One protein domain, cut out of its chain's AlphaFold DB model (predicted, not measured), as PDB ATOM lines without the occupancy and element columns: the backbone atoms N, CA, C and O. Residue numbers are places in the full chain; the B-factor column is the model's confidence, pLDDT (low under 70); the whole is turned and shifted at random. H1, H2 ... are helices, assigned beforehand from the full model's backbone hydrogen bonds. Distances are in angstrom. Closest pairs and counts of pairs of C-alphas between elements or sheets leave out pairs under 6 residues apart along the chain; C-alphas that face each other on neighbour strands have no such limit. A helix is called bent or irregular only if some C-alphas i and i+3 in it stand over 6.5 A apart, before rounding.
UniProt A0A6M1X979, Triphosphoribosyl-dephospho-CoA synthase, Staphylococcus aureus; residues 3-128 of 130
ATOM      1  N   ALA A   3      36.274   6.692 -11.502       85.88
ATOM      2  CA  ALA A   3      35.553   5.510 -11.035       85.88
ATOM      3  C   ALA A   3      36.512   4.505 -10.382       85.88
ATOM      4  O   ALA A   3      36.210   3.941  -9.328       85.88
ATOM      5  N   LEU A   4      37.704   4.346 -10.964       82.00
ATOM      6  CA  LEU A   4      38.767   3.521 -10.396       82.00
ATOM      7  C   LEU A   4      39.239   4.042  -9.027       82.00
ATOM      8  O   LEU A   4      39.441   3.244  -8.115       82.00
ATOM      9  N   PHE A   5      39.358   5.365  -8.868       80.56
ATOM     10  CA  PHE A   5      39.728   6.015  -7.603       80.56
ATOM     11  C   PHE A   5      38.677   5.804  -6.500       80.56
ATOM     12  O   PHE A   5      39.006   5.483  -5.358       80.56
ATOM     13  N   LEU A   6      37.388   5.930  -6.826       86.06
ATOM     14  CA  LEU A   6      36.325   5.636  -5.860       86.06
ATOM     15  C   LEU A   6      36.296   4.154  -5.477       86.06
ATOM     16  O   LEU A   6      36.078   3.818  -4.312       86.06
ATOM     17  N   LYS A   7      36.522   3.259  -6.447       84.00
ATOM     18  CA  LYS A   7      36.575   1.814  -6.205       84.00
ATOM     19  C   LYS A   7      37.724   1.448  -5.265       84.00
ATOM     20  O   LYS A   7      37.516   0.648  -4.351       84.00
ATOM     21  N   SER A   8      38.907   2.040  -5.445       80.06
ATOM     22  CA  SER A   8      40.035   1.811  -4.539       80.06
ATOM     23  C   SER A   8      39.736   2.297  -3.126       80.06
ATOM     24  O   SER A   8      39.940   1.531  -2.191       80.06
ATOM     25  N   ALA A   9      39.177   3.499  -2.958       84.12
ATOM     26  CA  ALA A   9      38.824   4.024  -1.636       84.12
ATOM     27  C   ALA A   9      37.791   3.144  -0.907       84.12
ATOM     28  O   ALA A   9      38.014   2.755   0.236       84.12
ATOM     29  N   LYS A  10      36.705   2.747  -1.591       88.25
ATOM     30  CA  LYS A  10      35.667   1.867  -1.018       88.25
ATOM     31  C   LYS A  10      36.200   0.493  -0.614       88.25
ATOM     32  O   LYS A  10      35.717  -0.091   0.348       88.25
ATOM     33  N   THR A  11      37.198  -0.023  -1.332       90.19
ATOM     34  CA  THR A  11      37.833  -1.309  -0.994       90.19
ATOM     35  C   THR A  11      38.563  -1.244   0.351       90.19
ATOM     36  O   THR A  11      38.709  -2.268   1.010       90.19
ATOM     37  N   LEU A  12      39.016  -0.059   0.772       92.56
ATOM     38  CA  LEU A  12      39.806   0.123   1.992       92.56
ATOM     39  C   LEU A  12      38.961   0.324   3.254       92.56
ATOM     40  O   LEU A  12      39.435  -0.002   4.338       92.56
ATOM     41  N   THR A  13      37.721   0.807   3.125       93.44
ATOM     42  CA  THR A  13      36.803   1.074   4.248       93.44
ATOM     43  C   THR A  13      36.739  -0.048   5.295       93.44
ATOM     44  O   THR A  13      37.035   0.246   6.453       93.44
ATOM     45  N   PRO A  14      36.456  -1.322   4.946       96.25
ATOM     46  CA  PRO A  14      36.336  -2.377   5.958       96.25
ATOM     47  C   PRO A  14      37.646  -2.644   6.714       96.25
ATOM     48  O   PRO A  14      37.627  -3.014   7.882       96.25
ATOM     49  N   PHE A  15      38.801  -2.419   6.082       97.25
ATOM     50  CA  PHE A  15      40.098  -2.589   6.739       97.25
ATOM     51  C   PHE A  15      40.386  -1.461   7.728       97.25
ATOM     52  O   PHE A  15      40.998  -1.692   8.767       97.25
ATOM     53  N   PHE A  16      39.946  -0.239   7.427       97.31
ATOM     54  CA  PHE A  16      40.042   0.872   8.367       97.31
ATOM     55  C   PHE A  16      39.127   0.679   9.580       97.31
ATOM     56  O   PHE A  16      39.539   0.969  10.700       97.31
ATOM     57  N   GLU A  17      37.927   0.135   9.374       97.88
ATOM     58  CA  GLU A  17      37.031  -0.262  10.465       97.88
ATOM     59  C   GLU A  17      37.663  -1.357  11.337       97.88
ATOM     60  O   GLU A  17      37.672  -1.235  12.560       97.88
ATOM     61  N   GLU A  18      38.268  -2.381  10.724       98.31
ATOM     62  CA  GLU A  18      38.979  -3.447  11.443       98.31
ATOM     63  C   GLU A  18      40.153  -2.888  12.270       98.31
ATOM     64  O   GLU A  18      40.309  -3.237  13.439       98.31
ATOM     65  N   MET A  19      40.950  -1.967  11.711       98.44
ATOM     66  CA  MET A  19      42.025  -1.297  12.459       98.44
ATOM     67  C   MET A  19      41.488  -0.510  13.659       98.44
ATOM     68  O   MET A  19      42.059  -0.599  14.746       98.44
ATOM     69  N   ALA A  20      40.386   0.225  13.485       98.44
ATOM     70  CA  ALA A  20      39.757   0.978  14.567       98.44
ATOM     71  C   ALA A  20      39.273   0.056  15.698       98.44
ATOM     72  O   ALA A  20      39.511   0.343  16.869       98.44
ATOM     73  N   GLN A  21      38.638  -1.066  15.351       98.44
ATOM     74  CA  GLN A  21      38.157  -2.054  16.319       98.44
ATOM     75  C   GLN A  21      39.304  -2.685  17.112       98.44
ATOM     76  O   GLN A  21      39.201  -2.850  18.322       98.44
ATOM     77  N   ILE A  22      40.413  -3.012  16.447       98.19
ATOM     78  CA  ILE A  22      41.593  -3.604  17.090       98.19
ATOM     79  C   ILE A  22      42.303  -2.609  18.009       98.19
ATOM     80  O   ILE A  22      42.842  -3.008  19.038       98.19
ATOM     81  N   ALA A  23      42.306  -1.327  17.644       98.31
ATOM     82  CA  ALA A  23      42.899  -0.269  18.452       98.31
ATOM     83  C   ALA A  23      42.026   0.148  19.650       98.31
ATOM     84  O   ALA A  23      42.511   0.815  20.566       98.31
ATOM     85  N   TRP A  24      40.748  -0.235  19.660       98.31
ATOM     86  CA  TRP A  24      39.811   0.098  20.725       98.31
ATOM     87  C   TRP A  24      40.259  -0.502  22.068       98.31
ATOM     88  O   TRP A  24      40.467  -1.706  22.189       98.31
ATOM     89  N   HIS A  25      40.432   0.354  23.076       97.06
ATOM     90  CA  HIS A  25      41.022   0.066  24.390       97.06
ATOM     91  C   HIS A  25      42.418  -0.586  24.357       97.06
ATOM     92  O   HIS A  25      42.873  -1.117  25.369       97.06
ATOM     93  N   HIS A  26      43.136  -0.517  23.234       97.50
ATOM     94  CA  HIS A  26      44.476  -1.087  23.110       97.50
ATOM     95  C   HIS A  26      45.550  -0.046  23.434       97.50
ATOM     96  O   HIS A  26      45.461   1.103  23.013       97.50
ATOM     97  N   ALA A  27      46.600  -0.412  24.167       96.44
ATOM     98  CA  ALA A  27      47.733   0.491  24.360       96.44
ATOM     99  C   ALA A  27      48.501   0.712  23.042       96.44
ATOM    100  O   ALA A  27      48.493  -0.140  22.153       96.44
ATOM    101  N   ILE A  28      49.176   1.859  22.914       96.44
ATOM    102  CA  ILE A  28      50.109   2.100  21.807       96.44
ATOM    103  C   ILE A  28      51.403   1.351  22.106       96.44
ATOM    104  O   ILE A  28      52.214   1.793  22.920       96.44
ATOM    105  N   ASP A  29      51.580   0.218  21.441       97.44
ATOM    106  CA  ASP A  29      52.715  -0.674  21.627       97.44
ATOM    107  C   ASP A  29      53.053  -1.456  20.343       97.44
ATOM    108  O   ASP A  29      52.453  -1.276  19.274       97.44
ATOM    109  N   GLN A  30      54.055  -2.330  20.458       97.25
ATOM    110  CA  GLN A  30      54.507  -3.213  19.386       97.25
ATOM    111  C   GLN A  30      53.399  -4.164  18.905       97.25
ATOM    112  O   GLN A  30      53.323  -4.452  17.711       97.25
ATOM    113  N   GLU A  31      52.537  -4.649  19.803       97.25
ATOM    114  CA  GLU A  31      51.472  -5.586  19.441       97.25
ATOM    115  C   GLU A  31      50.420  -4.893  18.573       97.25
ATOM    116  O   GLU A  31      50.107  -5.381  17.480       97.25
ATOM    117  N   LEU A  32      49.938  -3.720  18.998       97.75
ATOM    118  CA  LEU A  32      49.008  -2.918  18.208       97.75
ATOM    119  C   LEU A  32      49.595  -2.644  16.827       97.75
ATOM    120  O   LEU A  32      48.932  -2.869  15.809       97.75
ATOM    121  N   ARG A  33      50.863  -2.217  16.786       96.94
ATOM    122  CA  ARG A  33      51.564  -1.929  15.538       96.94
ATOM    123  C   ARG A  33      51.567  -3.119  14.587       96.94
ATOM    124  O   ARG A  33      51.326  -2.923  13.395       96.94
ATOM    125  N   GLU A  34      51.873  -4.321  15.066       96.00
ATOM    126  CA  GLU A  34      51.935  -5.522  14.229       96.00
ATOM    127  C   GLU A  34      50.558  -5.959  13.731       96.00
ATOM    128  O   GLU A  34      50.428  -6.345  12.562       96.00
ATOM    129  N   ARG A  35      49.525  -5.856  14.578       97.38
ATOM    130  CA  ARG A  35      48.145  -6.200  14.210       97.38
ATOM    131  C   ARG A  35      47.628  -5.285  13.105       97.38
ATOM    132  O   ARG A  35      47.185  -5.778  12.066       97.38
ATOM    133  N   ILE A  36      47.775  -3.967  13.251       97.44
ATOM    134  CA  ILE A  36      47.355  -3.030  12.195       97.44
ATOM    135  C   ILE A  36      48.230  -3.156  10.944       97.44
ATOM    136  O   ILE A  36      47.740  -2.972   9.830       97.44
ATOM    137  N   ALA A  37      49.504  -3.544  11.083       95.00
ATOM    138  CA  ALA A  37      50.361  -3.829   9.931       95.00
ATOM    139  C   ALA A  37      49.824  -4.995   9.100       95.00
ATOM    140  O   ALA A  37      49.825  -4.950   7.869       95.00
ATOM    141  N   GLU A  38      49.374  -6.054   9.773       95.75
ATOM    142  CA  GLU A  38      48.793  -7.216   9.119       95.75
ATOM    143  C   GLU A  38      47.538  -6.852   8.335       95.75
ATOM    144  O   GLU A  38      47.427  -7.217   7.160       95.75
ATOM    145  N   ILE A  39      46.648  -6.074   8.948       96.75
ATOM    146  CA  ILE A  39      45.446  -5.556   8.293       96.75
ATOM    147  C   ILE A  39      45.837  -4.676   7.101       96.75
ATOM    148  O   ILE A  39      45.320  -4.862   6.002       96.75
ATOM    149  N   GLY A  40      46.832  -3.797   7.253       94.38
ATOM    150  CA  GLY A  40      47.321  -2.929   6.181       94.38
ATOM    151  C   GLY A  40      47.868  -3.699   4.976       94.38
ATOM    152  O   GLY A  40      47.598  -3.341   3.829       94.38
ATOM    153  N   ARG A  41      48.576  -4.813   5.203       92.38
ATOM    154  CA  ARG A  41      49.033  -5.703   4.118       92.38
ATOM    155  C   ARG A  41      47.866  -6.394   3.408       92.38
ATOM    156  O   ARG A  41      47.901  -6.535   2.184       92.38
ATOM    157  N   LYS A  42      46.834  -6.821   4.149       94.44
ATOM    158  CA  LYS A  42      45.599  -7.382   3.570       94.44
ATOM    159  C   LYS A  42      44.863  -6.325   2.737       94.44
ATOM    160  O   LYS A  42      44.493  -6.618   1.600       94.44
ATOM    161  N   ALA A  43      44.764  -5.099   3.248       93.44
ATOM    162  CA  ALA A  43      44.160  -3.958   2.567       93.44
ATOM    163  C   ALA A  43      44.889  -3.617   1.256       93.44
ATOM    164  O   ALA A  43      44.252  -3.472   0.213       93.44
ATOM    165  N   GLU A  44      46.229  -3.574   1.269       90.81
ATOM    166  CA  GLU A  44      47.026  -3.349   0.056       90.81
ATOM    167  C   GLU A  44      46.770  -4.444  -0.990       90.81
ATOM    168  O   GLU A  44      46.559  -4.141  -2.165       90.81
ATOM    169  N   LYS A  45      46.737  -5.718  -0.575       90.81
ATOM    170  CA  LYS A  45      46.451  -6.838  -1.482       90.81
ATOM    171  C   LYS A  45      45.046  -6.733  -2.084       90.81
ATOM    172  O   LYS A  45      44.899  -6.914  -3.292       90.81
ATOM    173  N   ALA A  46      44.031  -6.437  -1.271       91.50
ATOM    174  CA  ALA A  46      42.649  -6.289  -1.726       91.50
ATOM    175  C   ALA A  46      42.495  -5.125  -2.713       91.50
ATOM    176  O   ALA A  46      41.898  -5.290  -3.776       91.50
ATOM    177  N   MET A  47      43.109  -3.978  -2.409       90.06
ATOM    178  CA  MET A  47      43.128  -2.827  -3.304       90.06
ATOM    179  C   MET A  47      43.777  -3.174  -4.646       90.06
ATOM    180  O   MET A  47      43.172  -2.909  -5.678       90.06
ATOM    181  N   LEU A  48      44.962  -3.801  -4.645       89.56
ATOM    182  CA  LEU A  48      45.648  -4.195  -5.883       89.56
ATOM    183  C   LEU A  48      44.789  -5.121  -6.748       89.56
ATOM    184  O   LEU A  48      44.776  -4.976  -7.965       89.56
ATOM    185  N   ILE A  49      44.054  -6.055  -6.143       88.62
ATOM    186  CA  ILE A  49      43.114  -6.914  -6.876       88.62
ATOM    187  C   ILE A  49      41.976  -6.068  -7.467       88.62
ATOM    188  O   ILE A  49      41.663  -6.187  -8.650       88.62
ATOM    189  N   ALA A  50      41.383  -5.172  -6.675       87.00
ATOM    190  CA  ALA A  50      40.262  -4.336  -7.103       87.00
ATOM    191  C   ALA A  50      40.627  -3.348  -8.226       87.00
ATOM    192  O   ALA A  50      39.760  -3.009  -9.044       87.00
ATOM    193  N   THR A  51      41.886  -2.906  -8.273       85.81
ATOM    194  CA  THR A  51      42.417  -1.922  -9.227       85.81
ATOM    195  C   THR A  51      43.250  -2.534 -10.352       85.81
ATOM    196  O   THR A  51      43.927  -1.804 -11.075       85.81
ATOM    197  N   ASN A  52      43.222  -3.860 -10.511       84.69
ATOM    198  CA  ASN A  52      43.984  -4.576 -11.535       84.69
ATOM    199  C   ASN A  52      45.500  -4.267 -11.500       84.69
ATOM    200  O   ASN A  52      46.144  -4.060 -12.525       84.69
ATOM    201  N   GLY A  53      46.064  -4.197 -10.293       80.38
ATOM    202  CA  GLY A  53      47.491  -3.996 -10.034       80.38
ATOM    203  C   GLY A  53      47.928  -2.540  -9.852       80.38
ATOM    204  O   GLY A  53      49.109  -2.294  -9.601       80.38
ATOM    205  N   ILE A  54      47.015  -1.567  -9.937       77.69
ATOM    206  CA  ILE A  54      47.352  -0.144  -9.783       77.69
ATOM    207  C   ILE A  54      47.456   0.218  -8.297       77.69
ATOM    208  O   ILE A  54      46.483   0.145  -7.547       77.69
ATOM    209  N   ASN A  55      48.645   0.648  -7.872       68.44
ATOM    210  CA  ASN A  55      48.915   1.015  -6.484       68.44
ATOM    211  C   ASN A  55      48.741   2.524  -6.231       68.44
ATOM    212  O   ASN A  55      49.718   3.245  -6.035       68.44
ATOM    213  N   THR A  56      47.501   3.013  -6.265       69.12
ATOM    214  CA  THR A  56      47.177   4.445  -6.119       69.12
ATOM    215  C   THR A  56      47.198   4.951  -4.674       69.12
ATOM    216  O   THR A  56      47.336   6.152  -4.468       69.12
ATOM    217  N   HIS A  57      47.082   4.071  -3.672       74.31
ATOM    218  CA  HIS A  57      46.861   4.489  -2.279       74.31
ATOM    219  C   HIS A  57      47.762   3.814  -1.244       74.31
ATOM    220  O   HIS A  57      47.433   3.848  -0.062       74.31
ATOM    221  N   LYS A  58      48.921   3.250  -1.618       75.50
ATOM    222  CA  LYS A  58      49.833   2.643  -0.624       75.50
ATOM    223  C   LYS A  58      50.146   3.582   0.546       75.50
ATOM    224  O   LYS A  58      50.087   3.171   1.699       75.50
ATOM    225  N   GLY A  59      50.461   4.843   0.239       79.25
ATOM    226  CA  GLY A  59      50.740   5.859   1.255       79.25
ATOM    227  C   GLY A  59      49.514   6.203   2.101       79.25
ATOM    228  O   GLY A  59      49.637   6.341   3.312       79.25
ATOM    229  N   ALA A  60      48.328   6.262   1.488       82.12
ATOM    230  CA  ALA A  60      47.088   6.568   2.198       82.12
ATOM    231  C   ALA A  60      46.650   5.429   3.133       82.12
ATOM    232  O   ALA A  60      46.234   5.716   4.246       82.12
ATOM    233  N   ILE A  61      46.813   4.157   2.738       85.81
ATOM    234  CA  ILE A  61      46.587   3.002   3.631       85.81
ATOM    235  C   ILE A  61      47.432   3.148   4.893       85.81
ATOM    236  O   ILE A  61      46.944   2.931   5.999       85.81
ATOM    237  N   TRP A  62      48.696   3.534   4.720       87.62
ATOM    238  CA  TRP A  62      49.625   3.674   5.829       87.62
ATOM    239  C   TRP A  62      49.246   4.845   6.741       87.62
ATOM    240  O   TRP A  62      49.049   4.654   7.938       87.62
ATOM    241  N   ALA A  63      49.066   6.034   6.164       90.88
ATOM    242  CA  ALA A  63      48.774   7.234   6.934       90.88
ATOM    243  C   ALA A  63      47.408   7.185   7.626       90.88
ATOM    244  O   ALA A  63      47.307   7.416   8.829       90.88
ATOM    245  N   MET A  64      46.357   6.823   6.885       92.69
ATOM    246  CA  MET A  64      45.015   6.705   7.451       92.69
ATOM    247  C   MET A  64      44.936   5.567   8.464       92.69
ATOM    248  O   MET A  64      44.312   5.745   9.500       92.69
ATOM    249  N   GLY A  65      45.588   4.428   8.210       96.12
ATOM    250  CA  GLY A  65      45.576   3.302   9.144       96.12
ATOM    251  C   GLY A  65      46.153   3.665  10.513       96.12
ATOM    252  O   GLY A  65      45.538   3.369  11.537       96.12
ATOM    253  N   LEU A  66      47.287   4.371  10.544       96.69
ATOM    254  CA  LEU A  66      47.891   4.854  11.790       96.69
ATOM    255  C   LEU A  66      47.008   5.889  12.497       96.69
ATOM    256  O   LEU A  66      46.744   5.748  13.691       96.69
ATOM    257  N   LEU A  67      46.517   6.894  11.761       96.69
ATOM    258  CA  LEU A  67      45.643   7.937  12.306       96.69
ATOM    259  C   LEU A  67      44.367   7.349  12.910       96.69
ATOM    260  O   LEU A  67      44.025   7.665  14.045       96.69
ATOM    261  N   ILE A  68      43.686   6.471  12.175       97.50
ATOM    262  CA  ILE A  68      42.445   5.829  12.617       97.50
ATOM    263  C   ILE A  68      42.690   4.994  13.871       97.50
ATOM    264  O   ILE A  68      41.904   5.077  14.812       97.50
ATOM    265  N   SER A  69      43.799   4.254  13.921       98.06
ATOM    266  CA  SER A  69      44.156   3.447  15.090       98.06
ATOM    267  C   SER A  69      44.360   4.321  16.331       98.06
ATOM    268  O   SER A  69      43.753   4.072  17.370       98.06
ATOM    269  N   VAL A  70      45.154   5.391  16.225       97.62
ATOM    270  CA  VAL A  70      45.406   6.311  17.349       97.62
ATOM    271  C   VAL A  70      44.139   7.048  17.773       97.62
ATOM    272  O   VAL A  70      43.880   7.191  18.966       97.62
ATOM    273  N   ILE A  71      43.320   7.499  16.823       97.19
ATOM    274  CA  ILE A  71      42.063   8.190  17.122       97.19
ATOM    275  C   ILE A  71      41.091   7.249  17.841       97.19
ATOM    276  O   ILE A  71      40.573   7.618  18.891       97.19
ATOM    277  N   ALA A  72      40.874   6.032  17.333       97.56
ATOM    278  CA  ALA A  72      39.982   5.053  17.958       97.56
ATOM    279  C   ALA A  72      40.433   4.703  19.384       97.56
ATOM    280  O   ALA A  72      39.629   4.721  20.317       97.56
ATOM    281  N   GLN A  73      41.737   4.483  19.566       97.31
ATOM    282  CA  GLN A  73      42.351   4.255  20.867       97.31
ATOM    283  C   GLN A  73      42.072   5.410  21.838       97.31
ATOM    284  O   GLN A  73      41.596   5.181  22.950       97.31
ATOM    285  N   LYS A  74      42.280   6.659  21.408       95.44
ATOM    286  CA  LYS A  74      42.048   7.835  22.255       95.44
ATOM    287  C   LYS A  74      40.593   8.017  22.645       95.44
ATOM    288  O   LYS A  74      40.335   8.303  23.812       95.44
ATOM    289  N   ILE A  75      39.666   7.834  21.697       95.69
ATOM    290  CA  ILE A  75      38.221   7.883  21.972       95.69
ATOM    291  C   ILE A  75      37.884   6.853  23.047       95.69
ATOM    292  O   ILE A  75      37.269   7.193  24.051       95.69
ATOM    293  N   SER A  76      38.336   5.613  22.864       96.25
ATOM    294  CA  SER A  76      38.023   4.517  23.779       96.25
ATOM    295  C   SER A  76      38.604   4.701  25.184       96.25
ATOM    296  O   SER A  76      38.030   4.231  26.155       96.25
ATOM    297  N   MET A  77      39.741   5.386  25.320       94.56
ATOM    298  CA  MET A  77      40.389   5.629  26.613       94.56
ATOM    299  C   MET A  77      40.003   6.972  27.246       94.56
ATOM    300  O   MET A  77      40.656   7.386  28.204       94.56
ATOM    301  N   GLU A  78      39.007   7.668  26.685       92.88
ATOM    302  CA  GLU A  78      38.544   8.990  27.137       92.88
ATOM    303  C   GLU A  78      39.694  10.008  27.274       92.88
ATOM    304  O   GLU A  78      39.722  10.866  28.157       92.88
ATOM    305  N   GLN A  79      40.692   9.903  26.390       90.06
ATOM    306  CA  GLN A  79      41.872  10.762  26.414       90.06
ATOM    307  C   GLN A  79      41.587  12.110  25.734       90.06
ATOM    308  O   GLN A  79      40.842  12.161  24.752       90.06
ATOM    309  N   PRO A  80      42.234  13.205  26.174       85.88
ATOM    310  CA  PRO A  80      42.098  14.505  25.529       85.88
ATOM    311  C   PRO A  80      42.441  14.470  24.035       85.88
ATOM    312  O   PRO A  80      43.459  13.910  23.614       85.88
ATOM    313  N   PHE A  81      41.599  15.134  23.244       87.50
ATOM    314  CA  PHE A  81      41.764  15.294  21.805       87.50
ATOM    315  C   PHE A  81      42.494  16.600  21.494       87.50
ATOM    316  O   PHE A  81      41.917  17.682  21.558       87.50
ATOM    317  N   SER A  82      43.768  16.504  21.118       92.56
ATOM    318  CA  SER A  82      44.483  17.593  20.455       92.56
ATOM    319  C   SER A  82      45.217  17.057  19.234       92.56
ATOM    320  O   SER A  82      45.716  15.929  19.242       92.56
ATOM    321  N   LEU A  83      45.286  17.869  18.176       91.56
ATOM    322  CA  LEU A  83      45.956  17.473  16.940       91.56
ATOM    323  C   LEU A  83      47.427  17.126  17.195       91.56
ATOM    324  O   LEU A  83      47.874  16.065  16.778       91.56
ATOM    325  N   SER A  84      48.148  17.958  17.954       91.56
ATOM    326  CA  SER A  84      49.547  17.694  18.310       91.56
ATOM    327  C   SER A  84      49.718  16.350  19.014       91.56
ATOM    328  O   SER A  84      50.580  15.564  18.637       91.56
ATOM    329  N   LYS A  85      48.841  16.023  19.971       92.88
ATOM    330  CA  LYS A  85      48.939  14.761  20.703       92.88
ATOM    331  C   LYS A  85      48.631  13.550  19.828       92.88
ATOM    332  O   LYS A  85      49.239  12.501  20.013       92.88
ATOM    333  N   ILE A  86      47.686  13.680  18.897       94.88
ATOM    334  CA  ILE A  86      47.382  12.628  17.920       94.88
ATOM    335  C   ILE A  86      48.602  12.373  17.037       94.88
ATOM    336  O   ILE A  86      48.985  11.221  16.871       94.88
ATOM    337  N   LEU A  87      49.227  13.425  16.508       94.38
ATOM    338  CA  LEU A  87      50.395  13.296  15.635       94.38
ATOM    339  C   LEU A  87      51.603  12.703  16.380       94.38
ATOM    340  O   LEU A  87      52.247  11.797  15.851       94.38
ATOM    341  N   ASP A  88      51.840  13.109  17.632       94.75
ATOM    342  CA  ASP A  88      52.869  12.510  18.496       94.75
ATOM    343  C   ASP A  88      52.638  11.009  18.705       94.75
ATOM    344  O   ASP A  88      53.562  10.197  18.653       94.75
ATOM    345  N   ASP A  89      51.396  10.620  18.981       96.06
ATOM    346  CA  ASP A  89      51.049   9.231  19.256       96.06
ATOM    347  C   ASP A  89      51.042   8.381  17.968       96.06
ATOM    348  O   ASP A  89      51.422   7.209  18.008       96.06
ATOM    349  N   VAL A  90      50.733   8.979  16.809       96.50
ATOM    350  CA  VAL A  90      50.948   8.358  15.491       96.50
ATOM    351  C   VAL A  90      52.432   8.136  15.228       96.50
ATOM    352  O   VAL A  90      52.798   7.037  14.816       96.50
ATOM    353  N   SER A  91      53.285   9.121  15.513       94.81
ATOM    354  CA  SER A  91      54.742   8.989  15.393       94.81
ATOM    355  C   SER A  91      55.281   7.845  16.253       94.81
ATOM    356  O   SER A  91      56.013   6.984  15.755       94.81
ATOM    357  N   LYS A  92      54.836   7.742  17.514       96.19
ATOM    358  CA  LYS A  92      55.199   6.620  18.397       96.19
ATOM    359  C   LYS A  92      54.758   5.278  17.836       96.19
ATOM    360  O   LYS A  92      55.556   4.346  17.798       96.19
ATOM    361  N   LEU A  93      53.504   5.174  17.394       96.69
ATOM    362  CA  LEU A  93      52.984   3.940  16.816       96.69
ATOM    363  C   LEU A  93      53.772   3.555  15.554       96.69
ATOM    364  O   LEU A  93      54.156   2.401  15.390       96.69
ATOM    365  N   ALA A  94      54.063   4.526  14.689       93.75
ATOM    366  CA  ALA A  94      54.820   4.351  13.455       93.75
ATOM    367  C   ALA A  94      56.266   3.882  13.688       93.75
ATOM    368  O   ALA A  94      56.784   3.108  12.879       93.75
ATOM    369  N   ALA A  95      56.899   4.328  14.778       93.50
ATOM    370  CA  ALA A  95      58.275   3.985  15.131       93.50
ATOM    371  C   ALA A  95      58.460   2.502  15.496       93.50
ATOM    372  O   ALA A  95      59.564   1.969  15.352       93.50
ATOM    373  N   PHE A  96      57.396   1.815  15.924       94.44
ATOM    374  CA  PHE A  96      57.445   0.373  16.132       94.44
ATOM    375  C   PHE A  96      57.621  -0.361  14.783       94.44
ATOM    376  O   PHE A  96      56.887  -0.101  13.814       94.44
ATOM    377  N   PRO A  97      58.591  -1.288  14.676       90.12
ATOM    378  CA  PRO A  97      58.833  -2.024  13.445       90.12
ATOM    379  C   PRO A  97      57.705  -3.012  13.139       90.12
ATOM    380  O   PRO A  97      57.041  -3.546  14.020       90.12
ATOM    381  N   ASP A  98      57.542  -3.331  11.861       88.50
ATOM    382  CA  ASP A  98      56.725  -4.458  11.417       88.50
ATOM    383  C   ASP A  98      57.631  -5.666  11.160       88.50
ATOM    384  O   ASP A  98      58.166  -5.836  10.063       88.50
ATOM    385  N   THR A  99      57.831  -6.495  12.185       87.25
ATOM    386  CA  THR A  99      58.780  -7.627  12.160       87.25
ATOM    387  C   THR A  99      58.450  -8.670  11.084       87.25
ATOM    388  O   THR A  99      59.331  -9.372  10.584       87.25
ATOM    389  N   LYS A 100      57.178  -8.745  10.678       84.19
ATOM    390  CA  LYS A 100      56.675  -9.678   9.661       84.19
ATOM    391  C   LYS A 100      56.818  -9.132   8.238       84.19
ATOM    392  O   LYS A 100      56.645  -9.884   7.274       84.19
ATOM    393  N   TYR A 101      57.146  -7.849   8.069       80.00
ATOM    394  CA  TYR A 101      57.335  -7.251   6.754       80.00
ATOM    395  C   TYR A 101      58.770  -7.408   6.260       80.00
ATOM    396  O   TYR A 101      59.714  -6.785   6.740       80.00
ATOM    397  N   ARG A 102      58.931  -8.222   5.215       72.06
ATOM    398  CA  ARG A 102      60.189  -8.321   4.472       72.06
ATOM    399  C   ARG A 102      60.175  -7.309   3.334       72.06
ATOM    400  O   ARG A 102      59.406  -7.455   2.382       72.06
ATOM    401  N   HIS A 103      61.044  -6.302   3.404       62.19
ATOM    402  CA  HIS A 103      61.232  -5.355   2.308       62.19
ATOM    403  C   HIS A 103      61.574  -6.099   1.007       62.19
ATOM    404  O   HIS A 103      62.602  -6.770   0.904       62.19
ATOM    405  N   LYS A 104      60.744  -5.934  -0.030       59.00
ATOM    406  CA  LYS A 104      61.198  -6.194  -1.401       59.00
ATOM    407  C   LYS A 104      62.247  -5.131  -1.734       59.00
ATOM    408  O   LYS A 104      61.978  -3.945  -1.556       59.00
ATOM    409  N   LYS A 105      63.428  -5.566  -2.193       52.56
ATOM    410  CA  LYS A 105      64.650  -4.749  -2.358       52.56
ATOM    411  C   LYS A 105      64.465  -3.440  -3.143       52.56
ATOM    412  O   LYS A 105      65.286  -2.544  -2.999       52.56
ATOM    413  N   THR A 106      63.406  -3.292  -3.938       56.28
ATOM    414  CA  THR A 106      63.123  -2.067  -4.694       56.28
ATOM    415  C   THR A 106      61.617  -1.808  -4.787       56.28
ATOM    416  O   THR A 106      60.889  -2.468  -5.525       56.28
ATOM    417  N   THR A 107      61.118  -0.820  -4.042       66.19
ATOM    418  CA  THR A 107      59.768  -0.267  -4.262       66.19
ATOM    419  C   THR A 107      59.850   1.001  -5.109       66.19
ATOM    420  O   THR A 107      60.901   1.642  -5.184       66.19
ATOM    421  N   HIS A 108      58.738   1.397  -5.738       66.00
ATOM    422  CA  HIS A 108      58.664   2.670  -6.462       66.00
ATOM    423  C   HIS A 108      59.002   3.858  -5.543       66.00
ATOM    424  O   HIS A 108      59.786   4.716  -5.929       66.00
ATOM    425  N   GLY A 109      58.526   3.839  -4.290       65.94
ATOM    426  CA  GLY A 109      58.860   4.850  -3.278       65.94
ATOM    427  C   GLY A 109      60.357   4.928  -2.961       65.94
ATOM    428  O   GLY A 109      60.906   6.019  -2.893       65.94
ATOM    429  N   HIS A 110      61.054   3.787  -2.880       67.38
ATOM    430  CA  HIS A 110      62.516   3.772  -2.731       67.38
ATOM    431  C   HIS A 110      63.236   4.429  -3.920       67.38
ATOM    432  O   HIS A 110      64.201   5.165  -3.726       67.38
ATOM    433  N   ARG A 111      62.758   4.201  -5.153       68.88
ATOM    434  CA  ARG A 111      63.322   4.835  -6.359       68.88
ATOM    435  C   ARG A 111      63.049   6.339  -6.394       68.88
ATOM    436  O   ARG A 111      63.936   7.092  -6.777       68.88
ATOM    437  N   VAL A 112      61.855   6.776  -5.988       71.38
ATOM    438  CA  VAL A 112      61.502   8.205  -5.894       71.38
ATOM    439  C   VAL A 112      62.362   8.895  -4.836       71.38
ATOM    440  O   VAL A 112      62.950   9.928  -5.133       71.38
ATOM    441  N   LYS A 113      62.533   8.288  -3.657       73.50
ATOM    442  CA  LYS A 113      63.413   8.808  -2.602       73.50
ATOM    443  C   LYS A 113      64.855   8.971  -3.086       73.50
ATOM    444  O   LYS A 113      65.420  10.047  -2.943       73.50
ATOM    445  N   GLN A 114      65.429   7.945  -3.723       72.62
ATOM    446  CA  GLN A 114      66.783   8.045  -4.288       72.62
ATOM    447  C   GLN A 114      66.902   9.127  -5.364       72.62
ATOM    448  O   GLN A 114      67.945   9.761  -5.473       72.62
ATOM    449  N   LYS A 115      65.858   9.324  -6.175       78.06
ATOM    450  CA  LYS A 115      65.895  10.255  -7.305       78.06
ATOM    451  C   LYS A 115      65.632  11.712  -6.907       78.06
ATOM    452  O   LYS A 115      66.160  12.602  -7.562       78.06
ATOM    453  N   TYR A 116      64.809  11.952  -5.887       73.88
ATOM    454  CA  TYR A 116      64.285  13.288  -5.577       73.88
ATOM    455  C   TYR A 116      64.542  13.751  -4.137       73.88
ATOM    456  O   TYR A 116      64.194  14.877  -3.807       73.88
ATOM    457  N   GLY A 117      65.118  12.912  -3.269       75.06
ATOM    458  CA  GLY A 117      65.430  13.276  -1.881       75.06
ATOM    459  C   GLY A 117      64.211  13.505  -0.978       75.06
ATOM    460  O   GLY A 117      64.380  13.898   0.168       75.06
ATOM    461  N   VAL A 118      62.996  13.250  -1.472       75.00
ATOM    462  CA  VAL A 118      61.753  13.401  -0.705       75.00
ATOM    463  C   VAL A 118      61.466  12.162   0.140       75.00
ATOM    464  O   VAL A 118      61.686  11.025  -0.295       75.00
ATOM    465  N   ASN A 119      60.951  12.389   1.345       74.31
ATOM    466  CA  ASN A 119      60.475  11.339   2.237       74.31
ATOM    467  C   ASN A 119      59.264  10.605   1.648       74.31
ATOM    468  O   ASN A 119      58.471  11.160   0.886       74.31
ATOM    469  N   GLY A 120      59.124   9.327   1.999       75.88
ATOM    470  CA  GLY A 120      57.913   8.565   1.729       75.88
ATOM    471  C   GLY A 120      56.913   8.681   2.878       75.88
ATOM    472  O   GLY A 120      57.234   9.152   3.964       75.88
ATOM    473  N   ALA A 121      55.701   8.164   2.662       76.62
ATOM    474  CA  ALA A 121      54.649   8.145   3.684       76.62
ATOM    475  C   ALA A 121      55.079   7.461   4.997       76.62
ATOM    476  O   ALA A 121      54.561   7.808   6.053       76.62
ATOM    477  N   TYR A 122      56.012   6.502   4.917       78.06
ATOM    478  CA  TYR A 122      56.588   5.828   6.080       78.06
ATOM    479  C   TYR A 122      57.386   6.797   6.957       78.06
ATOM    480  O   TYR A 122      57.135   6.933   8.150       78.06
ATOM    481  N   GLU A 123      58.348   7.479   6.339       78.19
ATOM    482  CA  GLU A 123      59.203   8.444   7.016       78.19
ATOM    483  C   GLU A 123      58.397   9.630   7.550       78.19
ATOM    484  O   GLU A 123      58.603  10.028   8.692       78.19
ATOM    485  N   GLU A 124      57.430  10.128   6.775       82.25
ATOM    486  CA  GLU A 124      56.558  11.228   7.191       82.25
ATOM    487  C   GLU A 124      55.774  10.912   8.472       82.25
ATOM    488  O   GLU A 124      55.769  11.735   9.384       82.25
ATOM    489  N   ALA A 125      55.171   9.721   8.616       81.44
ATOM    490  CA  ALA A 125      54.456   9.442   9.869       81.44
ATOM    491  C   ALA A 125      55.396   9.194  11.051       81.44
ATOM    492  O   ALA A 125      55.033   9.555  12.164       81.44
ATOM    493  N   ILE A 126      56.601   8.642  10.844       79.94
ATOM    494  CA  ILE A 126      57.605   8.574  11.924       79.94
ATOM    495  C   ILE A 126      57.970   9.979  12.403       79.94
ATOM    496  O   ILE A 126      58.112  10.192  13.603       79.94
ATOM    497  N   LEU A 127      58.087  10.940  11.488       80.50
ATOM    498  CA  LEU A 127      58.362  12.337  11.820       80.50
ATOM    499  C   LEU A 127      57.136  13.091  12.360       80.50
ATOM    500  O   LEU A 127      57.279  14.235  12.777       80.50
ATOM    501  N   GLY A 128      55.953  12.467  12.380       77.12
ATOM    502  CA  GLY A 128      54.722  13.087  12.870       77.12
ATOM    503  C   GLY A 128      54.055  14.046  11.879       77.12
ATOM    504  O   GLY A 128      53.288  14.898  12.312       77.12
TER     505      GLY A 128
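This is residues 3 to 128 of the 130 residues of the protein "Triphosphoribosyl-dephospho-CoA synthase" of Staphylococcus aureus (UniProt A0A6M1X979). Three long helices, H1, H2 and H3, form an up-and-down bundle, in which H1b, H2 and H3 each run against the one before; H4 crosses H3, and short H6 packs on both H3 and H4. H5 sits away from the other helices, at the far end of a long link whose residues 102 to 107 stick out. The printed part has 126 residues with six named helices, H1 to H6 in chain order, and no named strand: all helix. It is compact, with a radius of gyration of the C-alphas of 14.7 A and spans of 40 by 32 by 26 A.

H1, residues 3 to 23, begins at C-alpha 3 (35.553, 5.510, -11.035). By its hydrogen bonds it was assigned as one helix, but it is bent: C-alphas 11 and 14 are 7.2 A apart. Its arms are H1a, residues 3 to 11, and H1b, residues 14 to 23, at a shallow tilt of 31 degrees. H2, residues 30 to 50, is 30.1 A long; H3, residues 58 to 76, 27.2 A; H4, residues 83 to 95, 18.4 A. H5 is residues 108 to 116, and H6, residues 121 to 126, ends at C-alpha 126 (57.605, 8.574, 11.924).

H1b and H2 form a helical hairpin at a shallow tilt of 3 degrees, closest at the C-alphas of Met 19 and Ile 36, 5.6 A. H3, the hub, touches H1b at Ala 20 and Ser 69, C-alphas 5.1 A apart. H2 and H3, also a helical hairpin, stand at a steep tilt of 44 degrees; their closest C-alphas, Gly 40 and Ile 61, are 6.5 A apart. H4 touches H3 at a steep tilt of 63 degrees, with the C-alphas of Leu 66 and Val 90 closest, 5.9 A. H6 touches H4, about perpendicular at 75 degrees; the closest C-alphas are Ser 91 and Ile 126, 4.5 A. H6 also touches H3, where the closest C-alphas, Gly 59 and Ala 121, are 5.1 A apart. H5 touches no helix. Every O i to N i+4 pair is within hydrogen-bond range in H1a, H1b, H2, H3, H4, H5 and H6.

The farthest C-alphas, Glu 78 and Lys 115, are 44.0 A apart. The printed part has no cut, and the link from H4 to H5, 12 residues, is long. The model's pLDDT is under 70 at residues 55 to 56 and 103 to 111.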